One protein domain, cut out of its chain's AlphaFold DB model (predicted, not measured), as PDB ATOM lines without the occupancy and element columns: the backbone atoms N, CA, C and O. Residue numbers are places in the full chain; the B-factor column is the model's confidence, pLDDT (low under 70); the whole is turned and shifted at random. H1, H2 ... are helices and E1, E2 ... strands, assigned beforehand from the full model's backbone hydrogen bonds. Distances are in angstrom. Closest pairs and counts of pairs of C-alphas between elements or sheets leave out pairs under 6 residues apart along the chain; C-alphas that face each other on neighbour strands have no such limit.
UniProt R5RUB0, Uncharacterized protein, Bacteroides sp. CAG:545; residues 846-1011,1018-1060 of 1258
ATOM      1  N   ALA A 846     180.168 135.403 200.125       97.12
ATOM      2  CA  ALA A 846     179.461 134.381 200.895       97.12
ATOM      3  C   ALA A 846     178.514 135.029 201.917       97.12
ATOM      4  O   ALA A 846     178.629 136.215 202.223       97.12
ATOM      5  N   ASP A 847     177.586 134.258 202.488       96.19
ATOM      6  CA  ASP A 847     176.696 134.789 203.529       96.19
ATOM      7  C   ASP A 847     177.410 135.020 204.861       96.19
ATOM      8  O   ASP A 847     177.099 135.964 205.578       96.19
ATOM      9  N   ASN A 848     178.383 134.172 205.187       95.75
ATOM     10  CA  ASN A 848     179.284 134.342 206.317       95.75
ATOM     11  C   ASN A 848     180.659 133.819 205.908       95.75
ATOM     12  O   ASN A 848     180.738 132.807 205.215       95.75
ATOM     13  N   PHE A 849     181.732 134.445 206.384       95.75
ATOM     14  CA  PHE A 849     183.049 133.813 206.336       95.75
ATOM     15  C   PHE A 849     183.166 132.944 207.576       95.75
ATOM     16  O   PHE A 849     183.200 133.470 208.689       95.75
ATOM     17  N   THR A 850     183.126 131.626 207.392       91.12
ATOM     18  CA  THR A 850     183.242 130.655 208.486       91.12
ATOM     19  C   THR A 850     184.662 130.145 208.659       91.12
ATOM     20  O   THR A 850     185.004 129.761 209.767       91.12
ATOM     21  N   GLU A 851     185.489 130.184 207.617       90.56
ATOM     22  CA  GLU A 851     186.918 129.851 207.634       90.56
ATOM     23  C   GLU A 851     187.740 131.004 207.033       90.56
ATOM     24  O   GLU A 851     187.166 132.011 206.616       90.56
ATOM     25  N   THR A 852     189.075 130.884 207.025       92.12
ATOM     26  CA  THR A 852     189.971 131.934 206.515       92.12
ATOM     27  C   THR A 852     189.649 132.270 205.063       92.12
ATOM     28  O   THR A 852     189.892 131.456 204.175       92.12
ATOM     29  N   VAL A 853     189.204 133.502 204.818       96.75
ATOM     30  CA  VAL A 853     189.224 134.083 203.473       96.75
ATOM     31  C   VAL A 853     190.569 134.768 203.249       96.75
ATOM     32  O   VAL A 853     191.001 135.562 204.082       96.75
ATOM     33  N   ALA A 854     191.231 134.463 202.142       96.94
ATOM     34  CA  ALA A 854     192.494 135.056 201.728       96.94
ATOM     35  C   ALA A 854     192.497 135.181 200.194       96.94
ATOM     36  O   ALA A 854     192.545 134.176 199.475       96.94
ATOM     37  N   ILE A 855     192.365 136.413 199.693       97.94
ATOM     38  CA  ILE A 855     192.310 136.708 198.261       97.94
ATOM     39  C   ILE A 855     193.310 137.792 197.850       97.94
ATOM     40  O   ILE A 855     193.348 138.886 198.412       97.94
ATOM     41  N   ALA A 856     194.092 137.519 196.808       98.31
ATOM     42  CA  ALA A 856     195.152 138.422 196.373       98.31
ATOM     43  C   ALA A 856     195.278 138.503 194.849       98.31
ATOM     44  O   ALA A 856     194.945 137.560 194.131       98.31
ATOM     45  N   GLY A 857     195.788 139.626 194.337       98.19
ATOM     46  CA  GLY A 857     195.939 139.833 192.892       98.19
ATOM     47  C   GLY A 857     197.026 138.987 192.217       98.19
ATOM     48  O   GLY A 857     196.997 138.860 190.998       98.19
ATOM     49  N   ILE A 858     197.971 138.387 192.957       98.44
ATOM     50  CA  ILE A 858     199.042 137.546 192.383       98.44
ATOM     51  C   ILE A 858     199.196 136.222 193.137       98.44
ATOM     52  O   ILE A 858     199.024 135.164 192.526       98.44
ATOM     53  N   ALA A 859     199.495 136.255 194.440       98.12
ATOM     54  CA  ALA A 859     199.715 135.046 195.237       98.12
ATOM     55  C   ALA A 859     199.113 135.140 196.647       98.12
ATOM     56  O   ALA A 859     199.091 136.219 197.220       98.12
ATOM     57  N   VAL A 860     198.645 134.035 197.237       97.31
ATOM     58  CA  VAL A 860     198.085 134.083 198.604       97.31
ATOM     59  C   VAL A 860     199.190 133.975 199.662       97.31
ATOM     60  O   VAL A 860     199.451 134.952 200.357       97.31
ATOM     61  N   GLU A 861     199.891 132.841 199.752       96.81
ATOM     62  CA  GLU A 861     201.055 132.665 200.638       96.81
ATOM     63  C   GLU A 861     202.364 132.563 199.839       96.81
ATOM     64  O   GLU A 861     202.562 131.607 199.088       96.81
ATOM     65  N   LEU A 862     203.294 133.504 200.022       96.69
ATOM     66  CA  LEU A 862     204.586 133.502 199.330       96.69
ATOM     67  C   LEU A 862     205.764 133.574 200.313       96.69
ATOM     68  O   LEU A 862     205.867 134.477 201.141       96.69
ATOM     69  N   TYR A 863     206.685 132.621 200.184       96.19
ATOM     70  CA  TYR A 863     207.915 132.513 200.976       96.19
ATOM     71  C   TYR A 863     209.175 132.838 200.149       96.19
ATOM     72  O   TYR A 863     210.279 132.857 200.690       96.19
ATOM     73  N   GLY A 864     209.016 133.105 198.849       95.00
ATOM     74  CA  GLY A 864     210.061 133.595 197.949       95.00
ATOM     75  C   GLY A 864     209.855 135.056 197.529       95.00
ATOM     76  O   GLY A 864     208.857 135.691 197.874       95.00
ATOM     77  N   LYS A 865     210.826 135.596 196.790       97.06
ATOM     78  CA  LYS A 865     210.879 137.007 196.381       97.06
ATOM     79  C   LYS A 865     209.815 137.351 195.332       97.06
ATOM     80  O   LYS A 865     209.596 136.583 194.394       97.06
ATOM     81  N   ILE A 866     209.243 138.552 195.437       98.38
ATOM     82  CA  ILE A 866     208.384 139.149 194.406       98.38
ATOM     83  C   ILE A 866     208.912 140.518 193.948       98.38
ATOM     84  O   ILE A 866     209.194 141.398 194.764       98.38
ATOM     85  N   GLU A 867     209.067 140.726 192.636       98.62
ATOM     86  CA  GLU A 867     209.625 141.979 192.103       98.62
ATOM     87  C   GLU A 867     209.020 142.468 190.783       98.62
ATOM     88  O   GLU A 867     208.640 141.683 189.920       98.62
ATOM     89  N   ASN A 868     208.963 143.791 190.602       98.62
ATOM     90  CA  ASN A 868     208.474 144.454 189.380       98.62
ATOM     91  C   ASN A 868     207.043 144.031 188.966       98.62
ATOM     92  O   ASN A 868     206.676 144.106 187.797       98.62
ATOM     93  N   CYS A 869     206.239 143.540 189.912       98.88
ATOM     94  CA  CYS A 869     204.904 143.006 189.655       98.88
ATOM     95  C   CYS A 869     203.816 144.069 189.857       98.88
ATOM     96  O   CYS A 869     204.005 145.035 190.601       98.88
ATOM     97  N   SER A 870     202.642 143.887 189.249       98.81
ATOM     98  CA  SER A 870     201.537 144.831 189.447       98.81
ATOM     99  C   SER A 870     200.147 144.212 189.449       98.81
ATOM    100  O   SER A 870     199.906 143.208 188.791       98.81
ATOM    101  N   ASN A 871     199.204 144.887 190.105       98.75
ATOM    102  CA  ASN A 871     197.774 144.624 189.980       98.75
ATOM    103  C   ASN A 871     197.023 145.902 189.592       98.75
ATOM    104  O   ASN A 871     197.211 146.934 190.228       98.75
ATOM    105  N   THR A 872     196.147 145.845 188.590       98.56
ATOM    106  CA  THR A 872     195.284 146.980 188.196       98.56
ATOM    107  C   THR A 872     193.797 146.718 188.434       98.56
ATOM    108  O   THR A 872     192.964 147.559 188.102       98.56
ATOM    109  N   ALA A 873     193.441 145.552 188.976       95.00
ATOM    110  CA  ALA A 873     192.068 145.073 189.053       95.00
ATOM    111  C   ALA A 873     191.504 145.065 190.473       95.00
ATOM    112  O   ALA A 873     192.233 144.973 191.458       95.00
ATOM    113  N   GLU A 874     190.180 145.141 190.576       97.75
ATOM    114  CA  GLU A 874     189.494 145.099 191.863       97.75
ATOM    115  C   GLU A 874     189.680 143.743 192.570       97.75
ATOM    116  O   GLU A 874     189.508 142.685 191.961       97.75
ATOM    117  N   ILE A 875     189.977 143.802 193.870       98.62
ATOM    118  CA  ILE A 875     190.029 142.667 194.792       98.62
ATOM    119  C   ILE A 875     188.908 142.858 195.832       98.62
ATOM    120  O   ILE A 875     188.901 143.845 196.577       98.62
ATOM    121  N   THR A 876     187.931 141.945 195.877       98.31
ATOM    122  CA  THR A 876     186.711 142.096 196.703       98.31
ATOM    123  C   THR A 876     186.413 140.865 197.556       98.31
ATOM    124  O   THR A 876     186.017 139.829 197.026       98.31
ATOM    125  N   ALA A 877     186.489 140.993 198.882       98.38
ATOM    126  CA  ALA A 877     185.989 140.001 199.833       98.38
ATOM    127  C   ALA A 877     184.707 140.527 200.499       98.38
ATOM    128  O   ALA A 877     184.741 141.477 201.283       98.38
ATOM    129  N   LYS A 878     183.555 139.920 200.192       98.06
ATOM    130  CA  LYS A 878     182.254 140.321 200.747       98.06
ATOM    131  C   LYS A 878     181.561 139.202 201.529       98.06
ATOM    132  O   LYS A 878     181.207 138.169 200.974       98.06
ATOM    133  N   SER A 879     181.272 139.458 202.797       97.38
ATOM    134  CA  SER A 879     180.300 138.702 203.583       97.38
ATOM    135  C   SER A 879     178.955 139.438 203.580       97.38
ATOM    136  O   SER A 879     178.916 140.656 203.758       97.38
ATOM    137  N   ASN A 880     177.832 138.734 203.412       95.81
ATOM    138  CA  ASN A 880     176.501 139.315 203.668       95.81
ATOM    139  C   ASN A 880     176.151 139.338 205.175       95.81
ATOM    140  O   ASN A 880     175.084 139.818 205.554       95.81
ATOM    141  N   GLY A 881     177.036 138.818 206.030       95.25
ATOM    142  CA  GLY A 881     176.803 138.564 207.445       95.25
ATOM    143  C   GLY A 881     178.090 138.671 208.260       95.25
ATOM    144  O   GLY A 881     178.786 139.687 208.228       95.25
ATOM    145  N   SER A 882     178.390 137.641 209.046       92.88
ATOM    146  CA  SER A 882     179.550 137.628 209.942       92.88
ATOM    147  C   SER A 882     180.858 137.257 209.233       92.88
ATOM    148  O   SER A 882     180.851 136.591 208.193       92.88
ATOM    149  N   MET A 883     181.989 137.701 209.786       93.25
ATOM    150  CA  MET A 883     183.327 137.363 209.296       93.25
ATOM    151  C   MET A 883     184.200 136.749 210.397       93.25
ATOM    152  O   MET A 883     184.557 137.432 211.362       93.25
ATOM    153  N   LYS A 884     184.590 135.483 210.216       90.06
ATOM    154  CA  LYS A 884     185.609 134.768 210.995       90.06
ATOM    155  C   LYS A 884     186.905 134.749 210.173       90.06
ATOM    156  O   LYS A 884     187.150 133.802 209.443       90.06
ATOM    157  N   GLY A 885     187.700 135.818 210.300       88.69
ATOM    158  CA  GLY A 885     188.996 136.005 209.622       88.69
ATOM    159  C   GLY A 885     188.929 136.289 208.111       88.69
ATOM    160  O   GLY A 885     188.303 135.558 207.351       88.69
ATOM    161  N   VAL A 886     189.585 137.365 207.657       95.38
ATOM    162  CA  VAL A 886     189.738 137.675 206.224       95.38
ATOM    163  C   VAL A 886     190.986 138.519 205.947       95.38
ATOM    164  O   VAL A 886     191.231 139.507 206.639       95.38
ATOM    165  N   ALA A 887     191.743 138.155 204.917       96.31
ATOM    166  CA  ALA A 887     192.793 138.955 204.300       96.31
ATOM    167  C   ALA A 887     192.401 139.314 202.854       96.31
ATOM    168  O   ALA A 887     191.699 138.548 202.187       96.31
ATOM    169  N   ALA A 888     192.794 140.506 202.404       98.06
ATOM    170  CA  ALA A 888     192.727 140.886 200.999       98.06
ATOM    171  C   ALA A 888     193.859 141.858 200.634       98.06
ATOM    172  O   ALA A 888     194.044 142.888 201.301       98.06
ATOM    173  N   ALA A 889     194.567 141.564 199.543       98.25
ATOM    174  CA  ALA A 889     195.740 142.314 199.107       98.25
ATOM    175  C   ALA A 889     195.786 142.554 197.594       98.25
ATOM    176  O   ALA A 889     195.381 141.713 196.793       98.25
ATOM    177  N   GLY A 890     196.368 143.681 197.177       98.56
ATOM    178  CA  GLY A 890     196.585 143.950 195.753       98.56
ATOM    179  C   GLY A 890     197.517 142.950 195.073       98.56
ATOM    180  O   GLY A 890     197.286 142.617 193.917       98.56
ATOM    181  N   LEU A 891     198.549 142.439 195.757       98.62
ATOM    182  CA  LEU A 891     199.492 141.475 195.173       98.62
ATOM    183  C   LEU A 891     199.614 140.185 195.985       98.62
ATOM    184  O   LEU A 891     199.395 139.113 195.421       98.62
ATOM    185  N   VAL A 892     199.994 140.275 197.266       98.25
ATOM    186  CA  VAL A 892     200.290 139.093 198.095       98.25
ATOM    187  C   VAL A 892     199.625 139.185 199.457       98.25
ATOM    188  O   VAL A 892     199.865 140.143 200.178       98.25
ATOM    189  N   ASP A 893     198.830 138.194 199.852       96.50
ATOM    190  CA  ASP A 893     198.178 138.242 201.166       96.50
ATOM    191  C   ASP A 893     199.176 138.041 202.308       96.50
ATOM    192  O   ASP A 893     199.263 138.896 203.185       96.50
ATOM    193  N   TYR A 894     199.962 136.965 202.287       97.25
ATOM    194  CA  TYR A 894     200.979 136.666 203.295       97.25
ATOM    195  C   TYR A 894     202.358 136.494 202.659       97.25
ATOM    196  O   TYR A 894     202.579 135.562 201.884       97.25
ATOM    197  N   LEU A 895     203.294 137.383 203.001       97.06
ATOM    198  CA  LEU A 895     204.652 137.393 202.448       97.06
ATOM    199  C   LEU A 895     205.716 137.182 203.538       97.06
ATOM    200  O   LEU A 895     205.875 138.022 204.421       97.06
ATOM    201  N   CYS A 896     206.500 136.108 203.429       94.88
ATOM    202  CA  CYS A 896     207.672 135.802 204.269       94.88
ATOM    203  C   CYS A 896     209.002 136.090 203.545       94.88
ATOM    204  O   CYS A 896     209.939 135.297 203.622       94.88
ATOM    205  N   SER A 897     209.063 137.159 202.748       95.88
ATOM    206  CA  SER A 897     210.214 137.447 201.885       95.88
ATOM    207  C   SER A 897     210.257 138.915 201.441       95.88
ATOM    208  O   SER A 897     209.510 139.757 201.942       95.88
ATOM    209  N   GLU A 898     211.125 139.207 200.473       97.62
ATOM    210  CA  GLU A 898     211.295 140.524 199.863       97.62
ATOM    211  C   GLU A 898     210.210 140.836 198.809       97.62
ATOM    212  O   GLU A 898     209.999 140.060 197.873       97.62
ATOM    213  N   MET A 899     209.590 142.021 198.899       98.69
ATOM    214  CA  MET A 899     208.836 142.658 197.809       98.69
ATOM    215  C   MET A 899     209.534 143.939 197.336       98.69
ATOM    216  O   MET A 899     209.858 144.811 198.147       98.69
ATOM    217  N   SER A 900     209.718 144.100 196.020       98.62
ATOM    218  CA  SER A 900     210.326 145.322 195.468       98.62
ATOM    219  C   SER A 900     209.755 145.805 194.134       98.62
ATOM    220  O   SER A 900     209.396 145.008 193.273       98.62
ATOM    221  N   ASN A 901     209.716 147.130 193.942       98.62
ATOM    222  CA  ASN A 901     209.282 147.789 192.697       98.62
ATOM    223  C   ASN A 901     207.865 147.390 192.233       98.62
ATOM    224  O   ASN A 901     207.571 147.387 191.037       98.62
ATOM    225  N   CYS A 902     206.991 147.010 193.165       98.88
ATOM    226  CA  CYS A 902     205.648 146.536 192.858       98.88
ATOM    227  C   CYS A 902     204.610 147.666 192.912       98.88
ATOM    228  O   CYS A 902     204.769 148.619 193.675       98.88
ATOM    229  N   THR A 903     203.532 147.562 192.127       98.88
ATOM    230  CA  THR A 903     202.467 148.588 192.080       98.88
ATOM    231  C   THR A 903     201.059 147.995 192.143       98.88
ATOM    232  O   THR A 903     200.736 147.087 191.382       98.88
ATOM    233  N   ASN A 904     200.181 148.547 192.982       98.81
ATOM    234  CA  ASN A 904     198.744 148.259 192.937       98.81
ATOM    235  C   ASN A 904     197.936 149.498 192.528       98.81
ATOM    236  O   ASN A 904     197.990 150.519 193.200       98.81
ATOM    237  N   GLU A 905     197.134 149.400 191.473       98.69
ATOM    238  CA  GLU A 905     196.162 150.421 191.051       98.69
ATOM    239  C   GLU A 905     194.709 149.976 191.274       98.69
ATOM    240  O   GLU A 905     193.795 150.797 191.263       98.69
ATOM    241  N   GLY A 906     194.494 148.679 191.515       97.94
ATOM    242  CA  GLY A 906     193.180 148.090 191.737       97.94
ATOM    243  C   GLY A 906     192.603 148.379 193.125       97.94
ATOM    244  O   GLY A 906     193.321 148.406 194.123       97.94
ATOM    245  N   ASN A 907     191.286 148.577 193.215       98.69
ATOM    246  CA  ASN A 907     190.626 148.798 194.505       98.69
ATOM    247  C   ASN A 907     190.577 147.504 195.332       98.69
ATOM    248  O   ASN A 907     190.144 146.467 194.836       98.69
ATOM    249  N   ILE A 908     190.949 147.588 196.607       98.81
ATOM    250  CA  ILE A 908     190.925 146.500 197.587       98.81
ATOM    251  C   ILE A 908     189.773 146.751 198.564       98.81
ATOM    252  O   ILE A 908     189.647 147.836 199.143       98.81
ATOM    253  N   SER A 909     188.903 145.762 198.744       98.44
ATOM    254  CA  SER A 909     187.679 145.916 199.533       98.44
ATOM    255  C   SER A 909     187.349 144.678 200.358       98.44
ATOM    256  O   SER A 909     187.203 143.578 199.829       98.44
ATOM    257  N   ILE A 910     187.181 144.881 201.665       98.62
ATOM    258  CA  ILE A 910     186.602 143.913 202.597       98.62
ATOM    259  C   ILE A 910     185.282 144.493 203.108       98.62
ATOM    260  O   ILE A 910     185.238 145.630 203.581       98.62
ATOM    261  N   SER A 911     184.191 143.733 203.036       98.31
ATOM    262  CA  SER A 911     182.888 144.168 203.556       98.31
ATOM    263  C   SER A 911     182.140 143.044 204.264       98.31
ATOM    264  O   SER A 911     182.160 141.902 203.816       98.31
ATOM    265  N   GLY A 912     181.472 143.374 205.366       96.81
ATOM    266  CA  GLY A 912     180.631 142.463 206.135       96.81
ATOM    267  C   GLY A 912     179.674 143.214 207.056       96.81
ATOM    268  O   GLY A 912     179.649 144.442 207.091       96.81
ATOM    269  N   VAL A 913     178.887 142.474 207.832       94.56
ATOM    270  CA  VAL A 913     178.014 143.050 208.864       94.56
ATOM    271  C   VAL A 913     178.805 143.268 210.153       94.56
ATOM    272  O   VAL A 913     178.807 144.365 210.702       94.56
ATOM    273  N   PHE A 914     179.518 142.241 210.614       92.06
ATOM    274  CA  PHE A 914     180.366 142.301 211.804       92.06
ATOM    275  C   PHE A 914     181.448 141.221 211.758       92.06
ATOM    276  O   PHE A 914     181.357 140.260 210.992       92.06
ATOM    277  N   VAL A 915     182.469 141.357 212.598       90.81
ATOM    278  CA  VAL A 915     183.488 140.320 212.794       90.81
ATOM    279  C   VAL A 915     183.042 139.459 213.983       90.81
ATOM    280  O   VAL A 915     182.569 140.002 214.978       90.81
ATOM    281  N   ASN A 916     183.150 138.130 213.907       88.38
ATOM    282  CA  ASN A 916     182.716 137.223 214.991       88.38
ATOM    283  C   ASN A 916     183.818 136.281 215.504       88.38
ATOM    284  O   ASN A 916     183.640 135.628 216.533       88.38
ATOM    285  N   GLY A 917     184.963 136.238 214.824       88.00
ATOM    286  CA  GLY A 917     186.098 135.401 215.183       88.00
ATOM    287  C   GLY A 917     187.356 135.775 214.408       88.00
ATOM    288  O   GLY A 917     187.340 136.637 213.527       88.00
ATOM    289  N   ASN A 918     188.443 135.094 214.740       88.56
ATOM    290  CA  ASN A 918     189.682 135.089 213.979       88.56
ATOM    291  C   ASN A 918     189.960 133.683 213.423       88.56
ATOM    292  O   ASN A 918     189.318 132.704 213.813       88.56
ATOM    293  N   THR A 919     190.915 133.597 212.504       89.00
ATOM    294  CA  THR A 919     191.417 132.338 211.935       89.00
ATOM    295  C   THR A 919     192.939 132.378 211.805       89.00
ATOM    296  O   THR A 919     193.592 133.230 212.410       89.00
ATOM    297  N   THR A 920     193.518 131.447 211.047       89.38
ATOM    298  CA  THR A 920     194.956 131.346 210.788       89.38
ATOM    299  C   THR A 920     195.260 131.447 209.297       89.38
ATOM    300  O   THR A 920     194.564 130.838 208.484       89.38
ATOM    301  N   LEU A 921     196.333 132.163 208.965       87.81
ATOM    302  CA  LEU A 921     197.006 132.149 207.662       87.81
ATOM    303  C   LEU A 921     198.520 132.068 207.908       87.81
ATOM    304  O   LEU A 921     199.006 132.605 208.915       87.81
ATOM    305  N   GLY A 922     199.256 131.383 207.033       84.88
ATOM    306  CA  GLY A 922     200.699 131.217 207.163       84.88
ATOM    307  C   GLY A 922     201.124 130.556 208.474       84.88
ATOM    308  O   GLY A 922     200.475 129.641 208.984       84.88
ATOM    309  N   ALA A 923     202.210 131.056 209.070       76.69
ATOM    310  CA  ALA A 923     202.818 130.516 210.290       76.69
ATOM    311  C   ALA A 923     202.030 130.821 211.593       76.69
ATOM    312  O   ALA A 923     202.614 131.199 212.609       76.69
ATOM    313  N   ASN A 924     200.709 130.606 211.587       58.06
ATOM    314  CA  ASN A 924     199.759 130.840 212.685       58.06
ATOM    315  C   ASN A 924     199.511 132.322 213.027       58.06
ATOM    316  O   ASN A 924     199.346 132.682 214.196       58.06
ATOM    317  N   VAL A 925     199.442 133.198 212.018       69.88
ATOM    318  CA  VAL A 925     199.008 134.586 212.238       69.88
ATOM    319  C   VAL A 925     197.517 134.601 212.581       69.88
ATOM    320  O   VAL A 925     196.712 134.051 211.838       69.88
ATOM    321  N   ASN A 926     197.136 135.244 213.690       83.12
ATOM    322  CA  ASN A 926     195.732 135.413 214.086       83.12
ATOM    323  C   ASN A 926     195.021 136.391 213.134       83.12
ATOM    324  O   ASN A 926     195.041 137.600 213.373       83.12
ATOM    325  N   VAL A 927     194.393 135.889 212.071       84.62
ATOM    326  CA  VAL A 927     193.725 136.699 211.046       84.62
ATOM    327  C   VAL A 927     192.382 137.214 211.554       84.62
ATOM    328  O   VAL A 927     191.424 136.471 211.740       84.62
ATOM    329  N   VAL A 928     192.322 138.526 211.739       88.50
ATOM    330  CA  VAL A 928     191.111 139.366 211.704       88.50
ATOM    331  C   VAL A 928     191.089 140.098 210.347       88.50
ATOM    332  O   VAL A 928     192.058 139.939 209.606       88.50
ATOM    333  N   PRO A 929     190.063 140.894 209.978       94.56
ATOM    334  CA  PRO A 929     190.103 141.689 208.749       94.56
ATOM    335  C   PRO A 929     191.412 142.472 208.549       94.56
ATOM    336  O   PRO A 929     191.743 143.339 209.360       94.56
ATOM    337  N   ASN A 930     192.137 142.141 207.478       95.81
ATOM    338  CA  ASN A 930     193.401 142.746 207.052       95.81
ATOM    339  C   ASN A 930     193.300 143.161 205.576       95.81
ATOM    340  O   ASN A 930     193.341 142.304 204.698       95.81
ATOM    341  N   ALA A 931     193.166 144.461 205.302       98.12
ATOM    342  CA  ALA A 931     193.118 145.008 203.943       98.12
ATOM    343  C   ALA A 931     194.403 145.792 203.633       98.12
ATOM    344  O   ALA A 931     194.694 146.788 204.303       98.12
ATOM    345  N   GLY A 932     195.164 145.348 202.630       97.88
ATOM    346  CA  GLY A 932     196.444 145.948 202.245       97.88
ATOM    347  C   GLY A 932     196.497 146.347 200.773       97.88
ATOM    348  O   GLY A 932     196.086 145.580 199.908       97.88
ATOM    349  N   GLY A 933     197.043 147.527 200.465       98.56
ATOM    350  CA  GLY A 933     197.196 147.974 199.074       98.56
ATOM    351  C   GLY A 933     198.059 147.039 198.222       98.56
ATOM    352  O   GLY A 933     197.686 146.729 197.099       98.56
ATOM    353  N   LEU A 934     199.166 146.516 198.760       98.75
ATOM    354  CA  LEU A 934     199.972 145.474 198.109       98.75
ATOM    355  C   LEU A 934     200.064 144.192 198.932       98.75
ATOM    356  O   LEU A 934     200.025 143.113 198.337       98.75
ATOM    357  N   VAL A 935     200.190 144.307 200.263       98.44
ATOM    358  CA  VAL A 935     200.342 143.157 201.167       98.44
ATOM    359  C   VAL A 935     199.387 143.232 202.354       98.44
ATOM    360  O   VAL A 935     199.331 144.250 203.040       98.44
ATOM    361  N   ALA A 936     198.644 142.165 202.647       96.94
ATOM    362  CA  ALA A 936     197.800 142.138 203.842       96.94
ATOM    363  C   ALA A 936     198.645 141.890 205.106       96.94
ATOM    364  O   ALA A 936     198.527 142.617 206.090       96.94
ATOM    365  N   LEU A 937     199.528 140.892 205.072       95.56
ATOM    366  CA  LEU A 937     200.213 140.328 206.230       95.56
ATOM    367  C   LEU A 937     201.704 140.082 205.932       95.56
ATOM    368  O   LEU A 937     202.065 139.325 205.032       95.56
ATOM    369  N   GLY A 938     202.586 140.687 206.726       94.88
ATOM    370  CA  GLY A 938     204.015 140.374 206.728       94.88
ATOM    371  C   GLY A 938     204.317 139.176 207.630       94.88
ATOM    372  O   GLY A 938     203.903 139.135 208.789       94.88
ATOM    373  N   GLY A 939     205.050 138.196 207.112       92.75
ATOM    374  CA  GLY A 939     205.593 137.072 207.871       92.75
ATOM    375  C   GLY A 939     207.008 137.328 208.393       92.75
ATOM    376  O   GLY A 939     207.570 138.408 208.236       92.75
ATOM    377  N   THR A 940     207.607 136.331 209.044       89.25
ATOM    378  CA  THR A 940     209.011 136.423 209.481       89.25
ATOM    379  C   THR A 940     209.927 136.516 208.260       89.25
ATOM    380  O   THR A 940     209.864 135.650 207.393       89.25
ATOM    381  N   GLY A 941     210.786 137.537 208.207       89.31
ATOM    382  CA  GLY A 941     211.643 137.808 207.041       89.31
ATOM    383  C   GLY A 941     210.992 138.689 205.969       89.31
ATOM    384  O   GLY A 941     211.548 138.823 204.884       89.31
ATOM    385  N   PHE A 942     209.830 139.282 206.259       96.44
ATOM    386  CA  PHE A 942     209.193 140.279 205.403       96.44
ATOM    387  C   PHE A 942     210.058 141.538 205.253       96.44
ATOM    388  O   PHE A 942     210.415 142.172 206.243       96.44
ATOM    389  N   GLU A 943     210.321 141.945 204.015       97.88
ATOM    390  CA  GLU A 943     210.987 143.205 203.679       97.88
ATOM    391  C   GLU A 943     210.302 143.823 202.457       97.88
ATOM    392  O   GLU A 943     210.052 143.137 201.467       97.88
ATOM    393  N   MET A 944     210.004 145.122 202.485       98.31
ATOM    394  CA  MET A 944     209.347 145.807 201.369       98.31
ATOM    395  C   MET A 944     210.068 147.094 200.977       98.31
ATOM    396  O   MET A 944     210.431 147.914 201.826       98.31
ATOM    397  N   LYS A 945     210.253 147.300 199.667       98.38
ATOM    398  CA  LYS A 945     210.991 148.453 199.143       98.38
ATOM    399  C   LYS A 945     210.440 149.012 197.833       98.38
ATOM    400  O   LYS A 945     210.153 148.259 196.909       98.38
ATOM    401  N   SER A 946     210.384 150.338 197.703       98.56
ATOM    402  CA  SER A 946     210.044 151.018 196.436       98.56
ATOM    403  C   SER A 946     208.700 150.572 195.829       98.56
ATOM    404  O   SER A 946     208.623 150.333 194.628       98.56
ATOM    405  N   CYS A 947     207.661 150.388 196.649       98.81
ATOM    406  CA  CYS A 947     206.352 149.903 196.199       98.81
ATOM    407  C   CYS A 947     205.259 150.978 196.305       98.81
ATOM    408  O   CYS A 947     205.205 151.713 197.290       98.81
ATOM    409  N   ASP A 948     204.367 151.033 195.316       98.75
ATOM    410  CA  ASP A 948     203.355 152.085 195.161       98.75
ATOM    411  C   ASP A 948     201.925 151.518 195.215       98.75
ATOM    412  O   ASP A 948     201.568 150.629 194.443       98.75
ATOM    413  N   ASN A 949     201.056 152.079 196.059       98.81
ATOM    414  CA  ASN A 949     199.610 151.855 195.983       98.81
ATOM    415  C   ASN A 949     198.877 153.101 195.471       98.81
ATOM    416  O   ASN A 949     199.011 154.188 196.023       98.81
ATOM    417  N   ARG A 950     198.054 152.931 194.440       98.75
ATOM    418  CA  ARG A 950     197.175 153.936 193.824       98.75
ATOM    419  C   ARG A 950     195.694 153.568 193.971       98.75
ATOM    420  O   ARG A 950     194.853 154.462 193.935       98.75
ATOM    421  N   GLY A 951     195.381 152.286 194.173       97.94
ATOM    422  CA  GLY A 951     194.014 151.800 194.370       97.94
ATOM    423  C   GLY A 951     193.438 152.150 195.744       97.94
ATOM    424  O   GLY A 951     194.163 152.270 196.733       97.94
ATOM    425  N   LYS A 952     192.115 152.313 195.840       98.75
ATOM    426  CA  LYS A 952     191.428 152.511 197.129       98.75
ATOM    427  C   LYS A 952     191.564 151.253 197.993       98.75
ATOM    428  O   LYS A 952     191.327 150.165 197.486       98.75
ATOM    429  N   VAL A 953     191.840 151.385 199.290       98.88
ATOM    430  CA  VAL A 953     191.828 150.265 200.253       98.88
ATOM    431  C   VAL A 953     190.689 150.480 201.245       98.88
ATOM    432  O   VAL A 953     190.552 151.574 201.789       98.88
ATOM    433  N   SER A 954     189.835 149.477 201.472       98.62
ATOM    434  CA  SER A 954     188.630 149.678 202.288       98.62
ATOM    435  C   SER A 954     188.178 148.495 203.142       98.62
ATOM    436  O   SER A 954     188.276 147.338 202.735       98.62
ATOM    437  N   LEU A 955     187.628 148.822 204.316       98.44
ATOM    438  CA  LEU A 955     186.958 147.910 205.245       98.44
ATOM    439  C   LEU A 955     185.586 148.485 205.619       98.44
ATOM    440  O   LEU A 955     185.508 149.607 206.110       98.44
ATOM    441  N   THR A 956     184.512 147.720 205.416       98.12
ATOM    442  CA  THR A 956     183.142 148.100 205.806       98.12
ATOM    443  C   THR A 956     182.513 147.060 206.733       98.12
ATOM    444  O   THR A 956     182.449 145.883 206.389       98.12
ATOM    445  N   LEU A 957     182.016 147.508 207.886       95.31
ATOM    446  CA  LEU A 957     181.258 146.754 208.883       95.31
ATOM    447  C   LEU A 957     179.998 147.552 209.234       95.31
ATOM    448  O   LEU A 957     180.111 148.709 209.636       95.31
ATOM    449  N   THR A 958     178.814 146.961 209.068       95.81
ATOM    450  CA  THR A 958     177.537 147.699 209.154       95.81
ATOM    451  C   THR A 958     176.776 147.562 210.477       95.81
ATOM    452  O   THR A 958     175.849 148.335 210.704       95.81
ATOM    453  N   ALA A 959     177.133 146.604 211.340       92.81
ATOM    454  CA  ALA A 959     176.485 146.375 212.637       92.81
ATOM    455  C   ALA A 959     177.463 145.807 213.686       92.81
ATOM    456  O   ALA A 959     177.324 144.674 214.163       92.81
ATOM    457  N   ILE A 960     178.493 146.584 214.033       89.06
ATOM    458  CA  ILE A 960     179.576 146.168 214.945       89.06
ATOM    459  C   ILE A 960     179.114 145.777 216.359       89.06
ATOM    460  O   ILE A 960     179.821 145.021 217.033       89.06
ATOM    461  N   GLU A 961     177.933 146.221 216.800       86.69
ATOM    462  CA  GLU A 961     177.285 145.816 218.054       86.69
ATOM    463  C   GLU A 961     177.134 144.291 218.163       86.69
ATOM    464  O   GLU A 961     177.319 143.718 219.238       86.69
ATOM    465  N   LYS A 962     176.936 143.605 217.031       87.31
ATOM    466  CA  LYS A 962     176.787 142.143 216.969       87.31
ATOM    467  C   LYS A 962     178.064 141.391 217.350       87.31
ATOM    468  O   LYS A 962     178.001 140.247 217.795       87.31
ATOM    469  N   THR A 963     179.226 142.050 217.295       81.88
ATOM    470  CA  THR A 963     180.478 141.515 217.862       81.88
ATOM    471  C   THR A 963     180.340 141.232 219.362       81.88
ATOM    472  O   THR A 963     180.843 140.226 219.868       81.88
ATOM    473  N   HIS A 964     179.645 142.114 220.086       74.62
ATOM    474  CA  HIS A 964     179.452 141.988 221.530       74.62
ATOM    475  C   HIS A 964     178.370 140.957 221.866       74.62
ATOM    476  O   HIS A 964     178.517 140.224 222.843       74.62
ATOM    477  N   GLU A 965     177.332 140.833 221.031       79.44
ATOM    478  CA  GLU A 965     176.350 139.741 221.114       79.44
ATOM    479  C   GLU A 965     177.031 138.369 220.970       79.44
ATOM    480  O   GLU A 965     176.753 137.449 221.743       79.44
ATOM    481  N   ALA A 966     178.002 138.264 220.055       74.19
ATOM    482  CA  ALA A 966     178.868 137.096 219.889       74.19
ATOM    483  C   ALA A 966     179.890 136.897 221.033       74.19
ATOM    484  O   ALA A 966     180.544 135.858 221.085       74.19
ATOM    485  N   LYS A 967     179.999 137.843 221.981       76.38
ATOM    486  CA  LYS A 967     180.865 137.788 223.177       76.38
ATOM    487  C   LYS A 967     182.354 137.578 222.868       76.38
ATOM    488  O   LYS A 967     183.077 136.992 223.680       76.38
ATOM    489  N   THR A 968     182.823 138.095 221.733       70.94
ATOM    490  CA  THR A 968     184.202 137.904 221.264       70.94
ATOM    491  C   THR A 968     184.981 139.217 221.294       70.94
ATOM    492  O   THR A 968     184.594 140.189 220.654       70.94
ATOM    493  N   SER A 969     186.116 139.252 222.001       72.38
ATOM    494  CA  SER A 969     187.066 140.371 221.892       72.38
ATOM    495  C   SER A 969     187.899 140.209 220.621       72.38
ATOM    496  O   SER A 969     188.740 139.313 220.537       72.38
ATOM    497  N   LEU A 970     187.680 141.076 219.637       68.00
ATOM    498  CA  LEU A 970     188.294 141.022 218.315       68.00
ATOM    499  C   LEU A 970     189.349 142.110 218.181       68.00
ATOM    500  O   LEU A 970     189.109 143.260 217.805       68.00
ATOM    501  N   LYS A 971     190.565 141.707 218.532       70.12
ATOM    502  CA  LYS A 971     191.700 142.608 218.624       70.12
ATOM    503  C   LYS A 971     192.216 142.986 217.234       70.12
ATOM    504  O   LYS A 971     192.863 142.180 216.577       70.12
ATOM    505  N   ARG A 972     192.003 144.259 216.894       80.25
ATOM    506  CA  ARG A 972     192.753 145.059 215.907       80.25
ATOM    507  C   ARG A 972     192.642 144.576 214.461       80.25
ATOM    508  O   ARG A 972     193.585 144.050 213.877       80.25
ATOM    509  N   GLN A 973     191.474 144.834 213.884       92.06
ATOM    510  CA  GLN A 973     191.303 144.888 212.431       92.06
ATOM    511  C   GLN A 973     192.261 145.929 211.843       92.06
ATOM    512  O   GLN A 973     192.530 146.944 212.487       92.06
ATOM    513  N   SER A 974     192.770 145.681 210.642       94.88
ATOM    514  CA  SER A 974     193.945 146.374 210.116       94.88
ATOM    515  C   SER A 974     193.729 146.801 208.670       94.88
ATOM    516  O   SER A 974     193.375 145.987 207.818       94.88
ATOM    517  N   VAL A 975     193.940 148.086 208.389       98.19
ATOM    518  CA  VAL A 975     193.830 148.656 207.040       98.19
ATOM    519  C   VAL A 975     195.063 149.504 206.744       98.19
ATOM    520  O   VAL A 975     195.313 150.507 207.412       98.19
ATOM    521  N   GLY A 976     195.851 149.096 205.754       97.88
ATOM    522  CA  GLY A 976     197.084 149.777 205.365       97.88
ATOM    523  C   GLY A 976     197.076 150.134 203.888       97.88
ATOM    524  O   GLY A 976     196.810 149.280 203.042       97.88
ATOM    525  N   GLY A 977     197.402 151.386 203.561       98.50
ATOM    526  CA  GLY A 977     197.483 151.820 202.164       98.50
ATOM    527  C   GLY A 977     198.553 151.082 201.361       98.50
ATOM    528  O   GLY A 977     198.388 150.926 200.163       98.50
ATOM    529  N   VAL A 978     199.602 150.553 202.002       98.69
ATOM    530  CA  VAL A 978     200.612 149.692 201.361       98.69
ATOM    531  C   VAL A 978     200.593 148.289 201.974       98.69
ATOM    532  O   VAL A 978     200.405 147.308 201.250       98.69
ATOM    533  N   VAL A 979     200.735 148.189 203.303       98.19
ATOM    534  CA  VAL A 979     200.782 146.915 204.045       98.19
ATOM    535  C   VAL A 979     199.817 146.959 205.224       98.19
ATOM    536  O   VAL A 979     199.959 147.850 206.051       98.19
ATOM    537  N   ALA A 980     198.867 146.028 205.366       97.00
ATOM    538  CA  ALA A 980     197.938 146.093 206.504       97.00
ATOM    539  C   ALA A 980     198.669 145.859 207.839       97.00
ATOM    540  O   ALA A 980     198.710 146.767 208.673       97.00
ATOM    541  N   SER A 981     199.308 144.698 208.005       94.81
ATOM    542  CA  SER A 981     200.031 144.321 209.228       94.81
ATOM    543  C   SER A 981     201.409 143.723 208.905       94.81
ATOM    544  O   SER A 981     201.502 142.536 208.588       94.81
ATOM    545  N   PRO A 982     202.488 144.522 208.940       95.06
ATOM    546  CA  PRO A 982     203.850 144.068 208.666       95.06
ATOM    547  C   PRO A 982     204.474 143.292 209.838       95.06
ATOM    548  O   PRO A 982     203.971 143.308 210.961       95.06
ATOM    549  N   ASN A 983     205.598 142.628 209.559       94.44
ATOM    550  CA  ASN A 983     206.467 141.965 210.539       94.44
ATOM    551  C   ASN A 983     207.939 142.068 210.086       94.44
ATOM    552  O   ASN A 983     208.643 141.068 209.950       94.44
ATOM    553  N   GLY A 984     208.361 143.292 209.761       94.44
ATOM    554  CA  GLY A 984     209.634 143.594 209.105       94.44
ATOM    555  C   GLY A 984     209.564 144.905 208.318       94.44
ATOM    556  O   GLY A 984     208.529 145.578 208.330       94.44
ATOM    557  N   ASN A 985     210.661 145.341 207.699       97.19
ATOM    558  CA  ASN A 985     210.788 146.751 207.319       97.19
ATOM    559  C   ASN A 985     210.014 147.124 206.043       97.19
ATOM    560  O   ASN A 985     209.913 146.352 205.090       97.19
ATOM    561  N   ILE A 986     209.516 148.362 206.004       98.69
ATOM    562  CA  ILE A 986     208.913 148.992 204.823       98.69
ATOM    563  C   ILE A 986     209.726 150.246 204.501       98.69
ATOM    564  O   ILE A 986     209.831 151.149 205.329       98.69
ATOM    565  N   SER A 987     210.288 150.329 203.297       98.62
ATOM    566  CA  SER A 987     211.136 151.452 202.887       98.62
ATOM    567  C   SER A 987     210.728 152.039 201.536       98.62
ATOM    568  O   SER A 987     210.421 151.309 200.595       98.62
ATOM    569  N   LYS A 988     210.750 153.368 201.392       98.62
ATOM    570  CA  LYS A 988     210.537 154.063 200.100       98.62
ATOM    571  C   LYS A 988     209.218 153.711 199.395       98.62
ATOM    572  O   LYS A 988     209.144 153.762 198.170       98.62
ATOM    573  N   CYS A 989     208.202 153.314 200.155       98.75
ATOM    574  CA  CYS A 989     206.895 152.936 199.627       98.75
ATOM    575  C   CYS A 989     205.920 154.113 199.701       98.75
ATOM    576  O   CYS A 989     205.985 154.923 200.631       98.75
ATOM    577  N   ASN A 990     205.008 154.205 198.734       98.69
ATOM    578  CA  ASN A 990     204.086 155.330 198.624       98.69
ATOM    579  C   ASN A 990     202.632 154.868 198.536       98.69
ATOM    580  O   ASN A 990     202.316 153.887 197.867       98.69
ATOM    581  N   ASN A 991     201.731 155.620 199.163       98.81
ATOM    582  CA  ASN A 991     200.293 155.461 198.991       98.81
ATOM    583  C   ASN A 991     199.663 156.743 198.442       98.81
ATOM    584  O   ASN A 991     199.665 157.780 199.100       98.81
ATOM    585  N   TYR A 992     199.068 156.645 197.260       98.75
ATOM    586  CA  TYR A 992     198.226 157.657 196.622       98.75
ATOM    587  C   TYR A 992     196.733 157.286 196.717       98.75
ATOM    588  O   TYR A 992     195.867 158.138 196.523       98.75
ATOM    589  N   GLY A 993     196.424 156.019 197.015       97.75
ATOM    590  CA  GLY A 993     195.065 155.495 197.116       97.75
ATOM    591  C   GLY A 993     194.329 155.951 198.376       97.75
ATOM    592  O   GLY A 993     194.913 156.088 199.450       97.75
ATOM    593  N   THR A 994     193.018 156.180 198.273       98.75
ATOM    594  CA  THR A 994     192.200 156.519 199.453       98.75
ATOM    595  C   THR A 994     192.023 155.298 200.354       98.75
ATOM    596  O   THR A 994     191.685 154.218 199.874       98.75
ATOM    597  N   ILE A 995     192.199 155.478 201.659       98.88
ATOM    598  CA  ILE A 995     191.891 154.478 202.683       98.88
ATOM    599  C   ILE A 995     190.533 154.817 203.289       98.88
ATOM    600  O   ILE A 995     190.336 155.931 203.773       98.88
ATOM    601  N   GLU A 996     189.602 153.866 203.287       98.62
ATOM    602  CA  GLU A 996     188.267 154.055 203.859       98.62
ATOM    603  C   GLU A 996     187.911 152.944 204.849       98.62
ATOM    604  O   GLU A 996     187.767 151.778 204.487       98.62
ATOM    605  N   VAL A 997     187.728 153.320 206.112       98.31
ATOM    606  CA  VAL A 997     187.184 152.449 207.153       98.31
ATOM    607  C   VAL A 997     185.790 152.937 207.500       98.31
ATOM    608  O   VAL A 997     185.619 154.091 207.889       98.31
ATOM    609  N   ASN A 998     184.808 152.048 207.420       96.88
ATOM    610  CA  ASN A 998     183.474 152.267 207.949       96.88
ATOM    611  C   ASN A 998     183.132 151.147 208.933       96.88
ATOM    612  O   ASN A 998     183.054 149.986 208.547       96.88
ATOM    613  N   ALA A 999     182.947 151.499 210.200       93.56
ATOM    614  CA  ALA A 999     182.528 150.595 211.258       93.56
ATOM    615  C   ALA A 999     181.333 151.197 212.005       93.56
ATOM    616  O   ALA A 999     181.502 151.852 213.036       93.56
ATOM    617  N   SER A1000     180.131 151.011 211.464       93.25
ATOM    618  CA  SER A1000     178.892 151.546 212.031       93.25
ATOM    619  C   SER A1000     178.162 150.539 212.911       93.25
ATOM    620  O   SER A1000     178.356 149.324 212.804       93.25
ATOM    621  N   THR A1001     177.286 151.056 213.770       91.12
ATOM    622  CA  THR A1001     176.171 150.256 214.286       91.12
ATOM    623  C   THR A1001     174.994 150.282 213.312       91.12
ATOM    624  O   THR A1001     174.922 151.184 212.476       91.12
ATOM    625  N   THR A1002     174.038 149.348 213.433       91.31
ATOM    626  CA  THR A1002     172.845 149.315 212.554       91.31
ATOM    627  C   THR A1002     172.079 150.649 212.555       91.31
ATOM    628  O   THR A1002     171.541 151.054 211.527       91.31
ATOM    629  N   ASN A1003     172.054 151.347 213.697       87.88
ATOM    630  CA  ASN A1003     171.317 152.602 213.889       87.88
ATOM    631  C   ASN A1003     172.202 153.863 213.814       87.88
ATOM    632  O   ASN A1003     171.698 154.961 214.030       87.88
ATOM    633  N   HIS A1004     173.512 153.727 213.566       85.44
ATOM    634  CA  HIS A1004     174.509 154.798 213.752       85.44
ATOM    635  C   HIS A1004     174.507 155.423 215.166       85.44
ATOM    636  O   HIS A1004     174.894 156.575 215.375       85.44
ATOM    637  N   GLU A1005     174.063 154.650 216.157       83.06
ATOM    638  CA  GLU A1005     174.076 155.014 217.568       83.06
ATOM    639  C   GLU A1005     175.426 154.688 218.207       83.06
ATOM    640  O   GLU A1005     176.077 153.690 217.881       83.06
ATOM    641  N   LYS A1006     175.810 155.517 219.180       79.56
ATOM    642  CA  LYS A1006     176.989 155.323 220.019       79.56
ATOM    643  C   LYS A1006     176.904 153.997 220.783       79.56
ATOM    644  O   LYS A1006     176.036 153.850 221.640       79.56
ATOM    645  N   TYR A1007     177.848 153.083 220.555       74.62
ATOM    646  CA  TYR A1007     177.872 151.791 221.247       74.62
ATOM    647  C   TYR A1007     178.807 151.795 222.473       74.62
ATOM    648  O   TYR A1007     180.026 151.882 222.282       74.62
ATOM    649  N   PRO A1008     178.272 151.693 223.710       67.88
ATOM    650  CA  PRO A1008     179.048 151.820 224.941       67.88
ATOM    651  C   PRO A1008     179.725 150.515 225.387       67.88
ATOM    652  O   PRO A1008     179.257 149.407 225.121       67.88
ATOM    653  N   SER A1009     180.771 150.638 226.205       59.69
ATOM    654  CA  SER A1009     181.202 149.553 227.098       59.69
ATOM    655  C   SER A1009     180.146 149.257 228.175       59.69
ATOM    656  O   SER A1009     179.566 150.197 228.722       59.69
ATOM    657  N   TYR A1010     179.942 147.990 228.550       59.22
ATOM    658  CA  TYR A1010     178.938 147.602 229.552       59.22
ATOM    659  C   TYR A1010     179.558 147.284 230.925       59.22
ATOM    660  O   TYR A1010     180.687 146.799 231.021       59.22
ATOM    661  N   GLU A1011     178.822 147.549 232.006       55.25
ATOM    662  CA  GLU A1011     179.206 147.136 233.362       55.25
ATOM    663  C   GLU A1011     178.773 145.689 233.637       55.25
ATOM    664  O   GLU A1011     177.646 145.295 233.337       55.25
ATOM    665  N   LYS A1018     183.356 145.870 231.421       55.84
ATOM    666  CA  LYS A1018     183.910 144.757 230.657       55.84
ATOM    667  C   LYS A1018     183.883 145.120 229.176       55.84
ATOM    668  O   LYS A1018     182.868 145.553 228.644       55.84
ATOM    669  N   TYR A1019     185.025 144.944 228.524       60.31
ATOM    670  CA  TYR A1019     185.233 145.322 227.132       60.31
ATOM    671  C   TYR A1019     185.348 144.058 226.276       60.31
ATOM    672  O   TYR A1019     186.271 143.263 226.481       60.31
ATOM    673  N   TYR A1020     184.452 143.883 225.303       67.69
ATOM    674  CA  TYR A1020     184.738 143.029 224.150       67.69
ATOM    675  C   TYR A1020     185.439 143.900 223.113       67.69
ATOM    676  O   TYR A1020     184.794 144.562 222.309       67.69
ATOM    677  N   GLU A1021     186.769 143.982 223.213       72.75
ATOM    678  CA  GLU A1021     187.575 144.917 222.420       72.75
ATOM    679  C   GLU A1021     187.261 144.787 220.922       72.75
ATOM    680  O   GLU A1021     187.462 143.721 220.349       72.75
ATOM    681  N   HIS A1022     186.807 145.867 220.286       81.44
ATOM    682  CA  HIS A1022     186.632 145.965 218.834       81.44
ATOM    683  C   HIS A1022     187.481 147.132 218.318       81.44
ATOM    684  O   HIS A1022     187.017 148.260 218.160       81.44
ATOM    685  N   ILE A1023     188.774 146.869 218.148       87.31
ATOM    686  CA  ILE A1023     189.763 147.875 217.741       87.31
ATOM    687  C   ILE A1023     189.979 147.785 216.232       87.31
ATOM    688  O   ILE A1023     190.103 146.685 215.695       87.31
ATOM    689  N   ILE A1024     190.118 148.939 215.587       92.56
ATOM    690  CA  ILE A1024     190.564 149.079 214.203       92.56
ATOM    691  C   ILE A1024     191.781 150.007 214.153       92.56
ATOM    692  O   ILE A1024     191.840 151.039 214.832       92.56
ATOM    693  N   LEU A1025     192.758 149.605 213.349       95.38
ATOM    694  CA  LEU A1025     193.977 150.329 213.034       95.38
ATOM    695  C   LEU A1025     193.944 150.724 211.558       95.38
ATOM    696  O   LEU A1025     193.670 149.882 210.702       95.38
ATOM    697  N   ALA A1026     194.245 151.984 211.255       97.69
ATOM    698  CA  ALA A1026     194.340 152.456 209.877       97.69
ATOM    699  C   ALA A1026     195.569 153.342 209.668       97.69
ATOM    700  O   ALA A1026     195.830 154.231 210.482       97.69
ATOM    701  N   GLY A1027     196.291 153.162 208.563       98.25
ATOM    702  CA  GLY A1027     197.323 154.126 208.203       98.25
ATOM    703  C   GLY A1027     197.746 154.150 206.743       98.25
ATOM    704  O   GLY A1027     197.606 153.169 206.012       98.25
ATOM    705  N   GLY A1028     198.253 155.318 206.337       98.44
ATOM    706  CA  GLY A1028     198.604 155.645 204.953       98.44
ATOM    707  C   GLY A1028     199.567 154.653 204.315       98.44
ATOM    708  O   GLY A1028     199.374 154.242 203.179       98.44
ATOM    709  N   ILE A1029     200.567 154.210 205.072       98.75
ATOM    710  CA  ILE A1029     201.473 153.133 204.668       98.75
ATOM    711  C   ILE A1029     201.051 151.830 205.337       98.75
ATOM    712  O   ILE A1029     200.922 150.811 204.657       98.75
ATOM    713  N   SER A1030     200.806 151.860 206.651       98.06
ATOM    714  CA  SER A1030     200.525 150.652 207.422       98.06
ATOM    715  C   SER A1030     199.580 150.858 208.600       98.06
ATOM    716  O   SER A1030     199.487 151.948 209.162       98.06
ATOM    717  N   SER A1031     198.889 149.800 209.023       95.88
ATOM    718  CA  SER A1031     198.166 149.817 210.298       95.88
ATOM    719  C   SER A1031     199.108 149.618 211.504       95.88
ATOM    720  O   SER A1031     198.854 150.200 212.560       95.88
ATOM    721  N   GLY A1032     200.230 148.908 211.306       93.56
ATOM    722  CA  GLY A1032     201.342 148.703 212.248       93.56
ATOM    723  C   GLY A1032     201.390 147.330 212.946       93.56
ATOM    724  O   GLY A1032     200.648 146.410 212.609       93.56
ATOM    725  N   ASP A1033     202.295 147.173 213.919       92.81
ATOM    726  CA  ASP A1033     202.854 145.873 214.349       92.81
ATOM    727  C   ASP A1033     201.951 144.990 215.222       92.81
ATOM    728  O   ASP A1033     202.436 144.178 216.009       92.81
ATOM    729  N   TYR A1034     200.625 145.099 215.148       89.62
ATOM    730  CA  TYR A1034     199.777 144.322 216.058       89.62
ATOM    731  C   TYR A1034     199.949 142.796 215.911       89.62
ATOM    732  O   TYR A1034     199.923 142.080 216.918       89.62
ATOM    733  N   GLN A1035     200.153 142.316 214.683       88.38
ATOM    734  CA  GLN A1035     200.401 140.904 214.364       88.38
ATOM    735  C   GLN A1035     201.897 140.562 214.216       88.38
ATOM    736  O   GLN A1035     202.226 139.392 214.025       88.38
ATOM    737  N   ALA A1036     202.798 141.542 214.340       89.62
ATOM    738  CA  ALA A1036     204.238 141.321 214.267       89.62
ATOM    739  C   ALA A1036     204.768 140.558 215.491       89.62
ATOM    740  O   ALA A1036     204.213 140.635 216.595       89.62
ATOM    741  N   ASN A1037     205.906 139.880 215.333       86.88
ATOM    742  CA  ASN A1037     206.555 139.200 216.446       86.88
ATOM    743  C   ASN A1037     206.976 140.214 217.527       86.88
ATOM    744  O   ASN A1037     207.635 141.214 217.247       86.88
ATOM    745  N   GLY A1038     206.550 139.985 218.771       89.44
ATOM    746  CA  GLY A1038     206.779 140.906 219.891       89.44
ATOM    747  C   GLY A1038     206.114 142.289 219.767       89.44
ATOM    748  O   GLY A1038     206.286 143.105 220.670       89.44
ATOM    749  N   GLN A1039     205.346 142.547 218.699       92.75
ATOM    750  CA  GLN A1039     204.755 143.851 218.363       92.75
ATOM    751  C   GLN A1039     205.792 144.986 218.268       92.75
ATOM    752  O   GLN A1039     205.561 146.093 218.763       92.75
ATOM    753  N   ASN A1040     206.968 144.662 217.718       94.50
ATOM    754  CA  ASN A1040     208.147 145.526 217.675       94.50
ATOM    755  C   ASN A1040     209.163 145.026 216.617       94.50
ATOM    756  O   ASN A1040     210.275 144.627 216.965       94.50
ATOM    757  N   ALA A1041     208.765 144.991 215.342       93.25
ATOM    758  CA  ALA A1041     209.562 144.459 214.231       93.25
ATOM    759  C   ALA A1041     209.678 145.388 213.005       93.25
ATOM    760  O   ALA A1041     210.699 145.338 212.322       93.25
ATOM    761  N   SER A1042     208.681 146.229 212.709       94.62
ATOM    762  CA  SER A1042     208.612 146.950 211.431       94.62
ATOM    763  C   SER A1042     209.074 148.402 211.544       94.62
ATOM    764  O   SER A1042     208.356 149.267 212.049       94.62
ATOM    765  N   ASN A1043     210.256 148.707 211.005       97.44
ATOM    766  CA  ASN A1043     210.640 150.095 210.747       97.44
ATOM    767  C   ASN A1043     209.996 150.575 209.444       97.44
ATOM    768  O   ASN A1043     209.922 149.827 208.468       97.44
ATOM    769  N   ILE A1044     209.543 151.828 209.422       98.62
ATOM    770  CA  ILE A1044     208.890 152.437 208.257       98.62
ATOM    771  C   ILE A1044     209.690 153.680 207.872       98.62
ATOM    772  O   ILE A1044     209.695 154.663 208.610       98.62
ATOM    773  N   THR A1045     210.410 153.615 206.751       98.75
ATOM    774  CA  THR A1045     211.456 154.590 206.395       98.75
ATOM    775  C   THR A1045     211.269 155.182 204.998       98.75
ATOM    776  O   THR A1045     210.866 154.492 204.064       98.75
ATOM    777  N   ASP A1046     211.551 156.474 204.826       98.69
ATOM    778  CA  ASP A1046     211.496 157.182 203.531       98.69
ATOM    779  C   ASP A1046     210.135 157.064 202.780       98.69
ATOM    780  O   ASP A1046     210.084 157.217 201.558       98.69
ATOM    781  N   CYS A1047     209.029 156.752 203.468       98.81
ATOM    782  CA  CYS A1047     207.723 156.476 202.847       98.81
ATOM    783  C   CYS A1047     206.825 157.727 202.747       98.81
ATOM    784  O   CYS A1047     206.910 158.639 203.577       98.81
ATOM    785  N   ARG A1048     205.901 157.764 201.773       98.81
ATOM    786  CA  ARG A1048     204.958 158.887 201.597       98.81
ATOM    787  C   ARG A1048     203.496 158.453 201.502       98.81
ATOM    788  O   ARG A1048     203.144 157.615 200.684       98.81
ATOM    789  N   ASN A1049     202.619 159.133 202.238       98.81
ATOM    790  CA  ASN A1049     201.176 159.061 202.019       98.81
ATOM    791  C   ASN A1049     200.631 160.359 201.399       98.81
ATOM    792  O   ASN A1049     200.675 161.421 202.017       98.81
ATOM    793  N   GLU A1050     200.078 160.267 200.195       98.69
ATOM    794  CA  GLU A1050     199.263 161.299 199.535       98.69
ATOM    795  C   GLU A1050     197.767 160.944 199.540       98.69
ATOM    796  O   GLU A1050     196.921 161.829 199.423       98.69
ATOM    797  N   GLY A1051     197.433 159.664 199.725       97.94
ATOM    798  CA  GLY A1051     196.063 159.173 199.804       97.94
ATOM    799  C   GLY A1051     195.306 159.680 201.034       97.94
ATOM    800  O   GLY A1051     195.825 159.687 202.151       97.94
ATOM    801  N   ASN A1052     194.050 160.092 200.851       98.62
ATOM    802  CA  ASN A1052     193.195 160.487 201.971       98.62
ATOM    803  C   ASN A1052     192.826 159.277 202.838       98.62
ATOM    804  O   ASN A1052     192.574 158.194 202.318       98.62
ATOM    805  N   ILE A1053     192.722 159.483 204.148       98.88
ATOM    806  CA  ILE A1053     192.232 158.496 205.108       98.88
ATOM    807  C   ILE A1053     190.882 158.976 205.635       98.88
ATOM    808  O   ILE A1053     190.786 160.049 206.230       98.88
ATOM    809  N   ILE A1054     189.838 158.180 205.427       98.56
ATOM    810  CA  ILE A1054     188.485 158.422 205.925       98.56
ATOM    811  C   ILE A1054     188.151 157.287 206.890       98.56
ATOM    812  O   ILE A1054     188.144 156.122 206.504       98.56
ATOM    813  N   PHE A1055     187.898 157.617 208.152       97.81
ATOM    814  CA  PHE A1055     187.680 156.636 209.209       97.81
ATOM    815  C   PHE A1055     186.396 156.956 209.974       97.81
ATOM    816  O   PHE A1055     186.322 157.933 210.718       97.81
ATOM    817  N   TYR A1056     185.376 156.131 209.790       96.00
ATOM    818  CA  TYR A1056     184.108 156.206 210.500       96.00
ATOM    819  C   TYR A1056     184.033 155.081 211.538       96.00
ATOM    820  O   TYR A1056     184.214 153.911 211.191       96.00
ATOM    821  N   THR A1057     183.727 155.404 212.797       92.19
ATOM    822  CA  THR A1057     183.362 154.384 213.789       92.19
ATOM    823  C   THR A1057     182.344 154.865 214.820       92.19
ATOM    824  O   THR A1057     182.458 155.982 215.319       92.19
ATOM    825  N   ASP A1058     181.396 154.004 215.198       89.69
ATOM    826  CA  ASP A1058     180.436 154.241 216.294       89.69
ATOM    827  C   ASP A1058     180.819 153.590 217.636       89.69
ATOM    828  O   ASP A1058     180.091 153.704 218.624       89.69
ATOM    829  N   TYR A1059     181.977 152.927 217.696       82.69
ATOM    830  CA  TYR A1059     182.413 152.186 218.875       82.69
ATOM    831  C   TYR A1059     183.297 153.022 219.809       82.69
ATOM    832  O   TYR A1059     184.433 153.370 219.469       82.69
ATOM    833  N   ASP A1060     182.800 153.341 221.010       77.62
ATOM    834  CA  ASP A1060     183.565 154.100 222.015       77.62
ATOM    835  C   ASP A1060     184.388 153.213 222.968       77.62
ATOM    836  O   ASP A1060     185.337 153.687 223.599       77.62
TER     837      ASP A1060
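This is residues 846 to 1011 and 1018 to 1060 of the 1258 residues of an uncharacterized protein of Bacteroides sp. CAG:545 (UniProt R5RUB0). The chain is wound in five stacked turns, a solenoid of parallel strands: the sheets E1 E5 E12 E16 E19 and E3 E8 E15 E18 E20 lie face to face as a sandwich, and E2, E6, E13 and E17 make a third sheet at a sharp corner of the turns. The pair E7 and E14 lies towards one end of the long axis and H1 towards the other, while the hairpin E10 and E11 sits on the rim of the second turn. The printed part has 209 residues with 20 named strands and one named helix, in the order E1 to E15, H1, E16 to E20; the three larger sheets are parallel, in the orders just named. The class is mostly strand, though under half of the residues, 87 of 209, are in named elements. The whole is compact, with a radius of gyration of the C-alphas of 15.7 A, and its elongated outline spans 49 by 31 by 31 A.

Find C-alpha 853 at (189.224, 134.083, 203.473); there E1 begins and runs to residue 856, followed by E2, residues 859 to 862, and E3, residues 875 to 879, 13.7 A long. Next come E4 at residues 882 to 884, E5 at 886 to 889, E6 at 892 to 895, E7 at 898 to 900 and E8 at 908 to 912, 14.0 A long. Then read E9 at residues 914 to 917, E10 at 919 to 921, E11 at 925 to 927, E12 at 930 to 932, E13 at 935 to 938, E14 at 943 to 945 and E15 at 953 to 957, 14.1 A long. H1 is residues 962 to 965. E16, residues 970 to 976, is the longest strand by residues, 17.9 A from C-alpha 970 at (188.294, 141.022, 218.315). After it stand E17 at residues 979 to 981, E18 at 995 to 999, E19 at 1022 to 1027, 17.1 A long, and E20 at 1053 to 1057, which ends at C-alpha 1057 (183.362, 154.384, 213.789).

Begin at edge strand E1, parallel to E5 with N 887 and O 853 2.8 A apart; at the other edge E16 and E19 have N 1025 and O 973 at 2.8 A. The facing sheet has edge strands E3 and E20; E3 is parallel to its neighbour E8, with N 877 and O 909 within hydrogen-bond range at 2.8 A. The two sheets' facing parts are 8.5 A centre to centre and their best planes 13 degrees apart. Look at residues 857 and 858: across them E1 runs on into E2 at 96 degrees. In that third sheet E2 and E6 have N 894 and O 860 at 2.8 A. E7 and E14 are parallel, with N 899 and O 943 at 2.8 A, as are E4 and E9, with N 883 and O 914 at 2.9 A. In the hairpin E10 and E11, N 927 and O 919 are 2.8 A apart. The closest C-alphas of H1 and E9, Thr 963 and Asn 916, are 5.6 A apart; H1 is too short for any O i to N i+4 pair.

The two farthest C-alphas, those of Asn 868 and Glu 1011, are 52.9 A apart. Residues 1012 to 1017 are not printed, and C-alphas 1011 and 1018 are 5.9 A apart across this cut, which falls in the link E18 to E19. The links E2 to E3, E17 to E18 and E19 to E20 are long. Mean pLDDT of the printed part is 92.5; residues 924 to 925, 970, 1008 to 1011 and 1018 to 1020 are under 70.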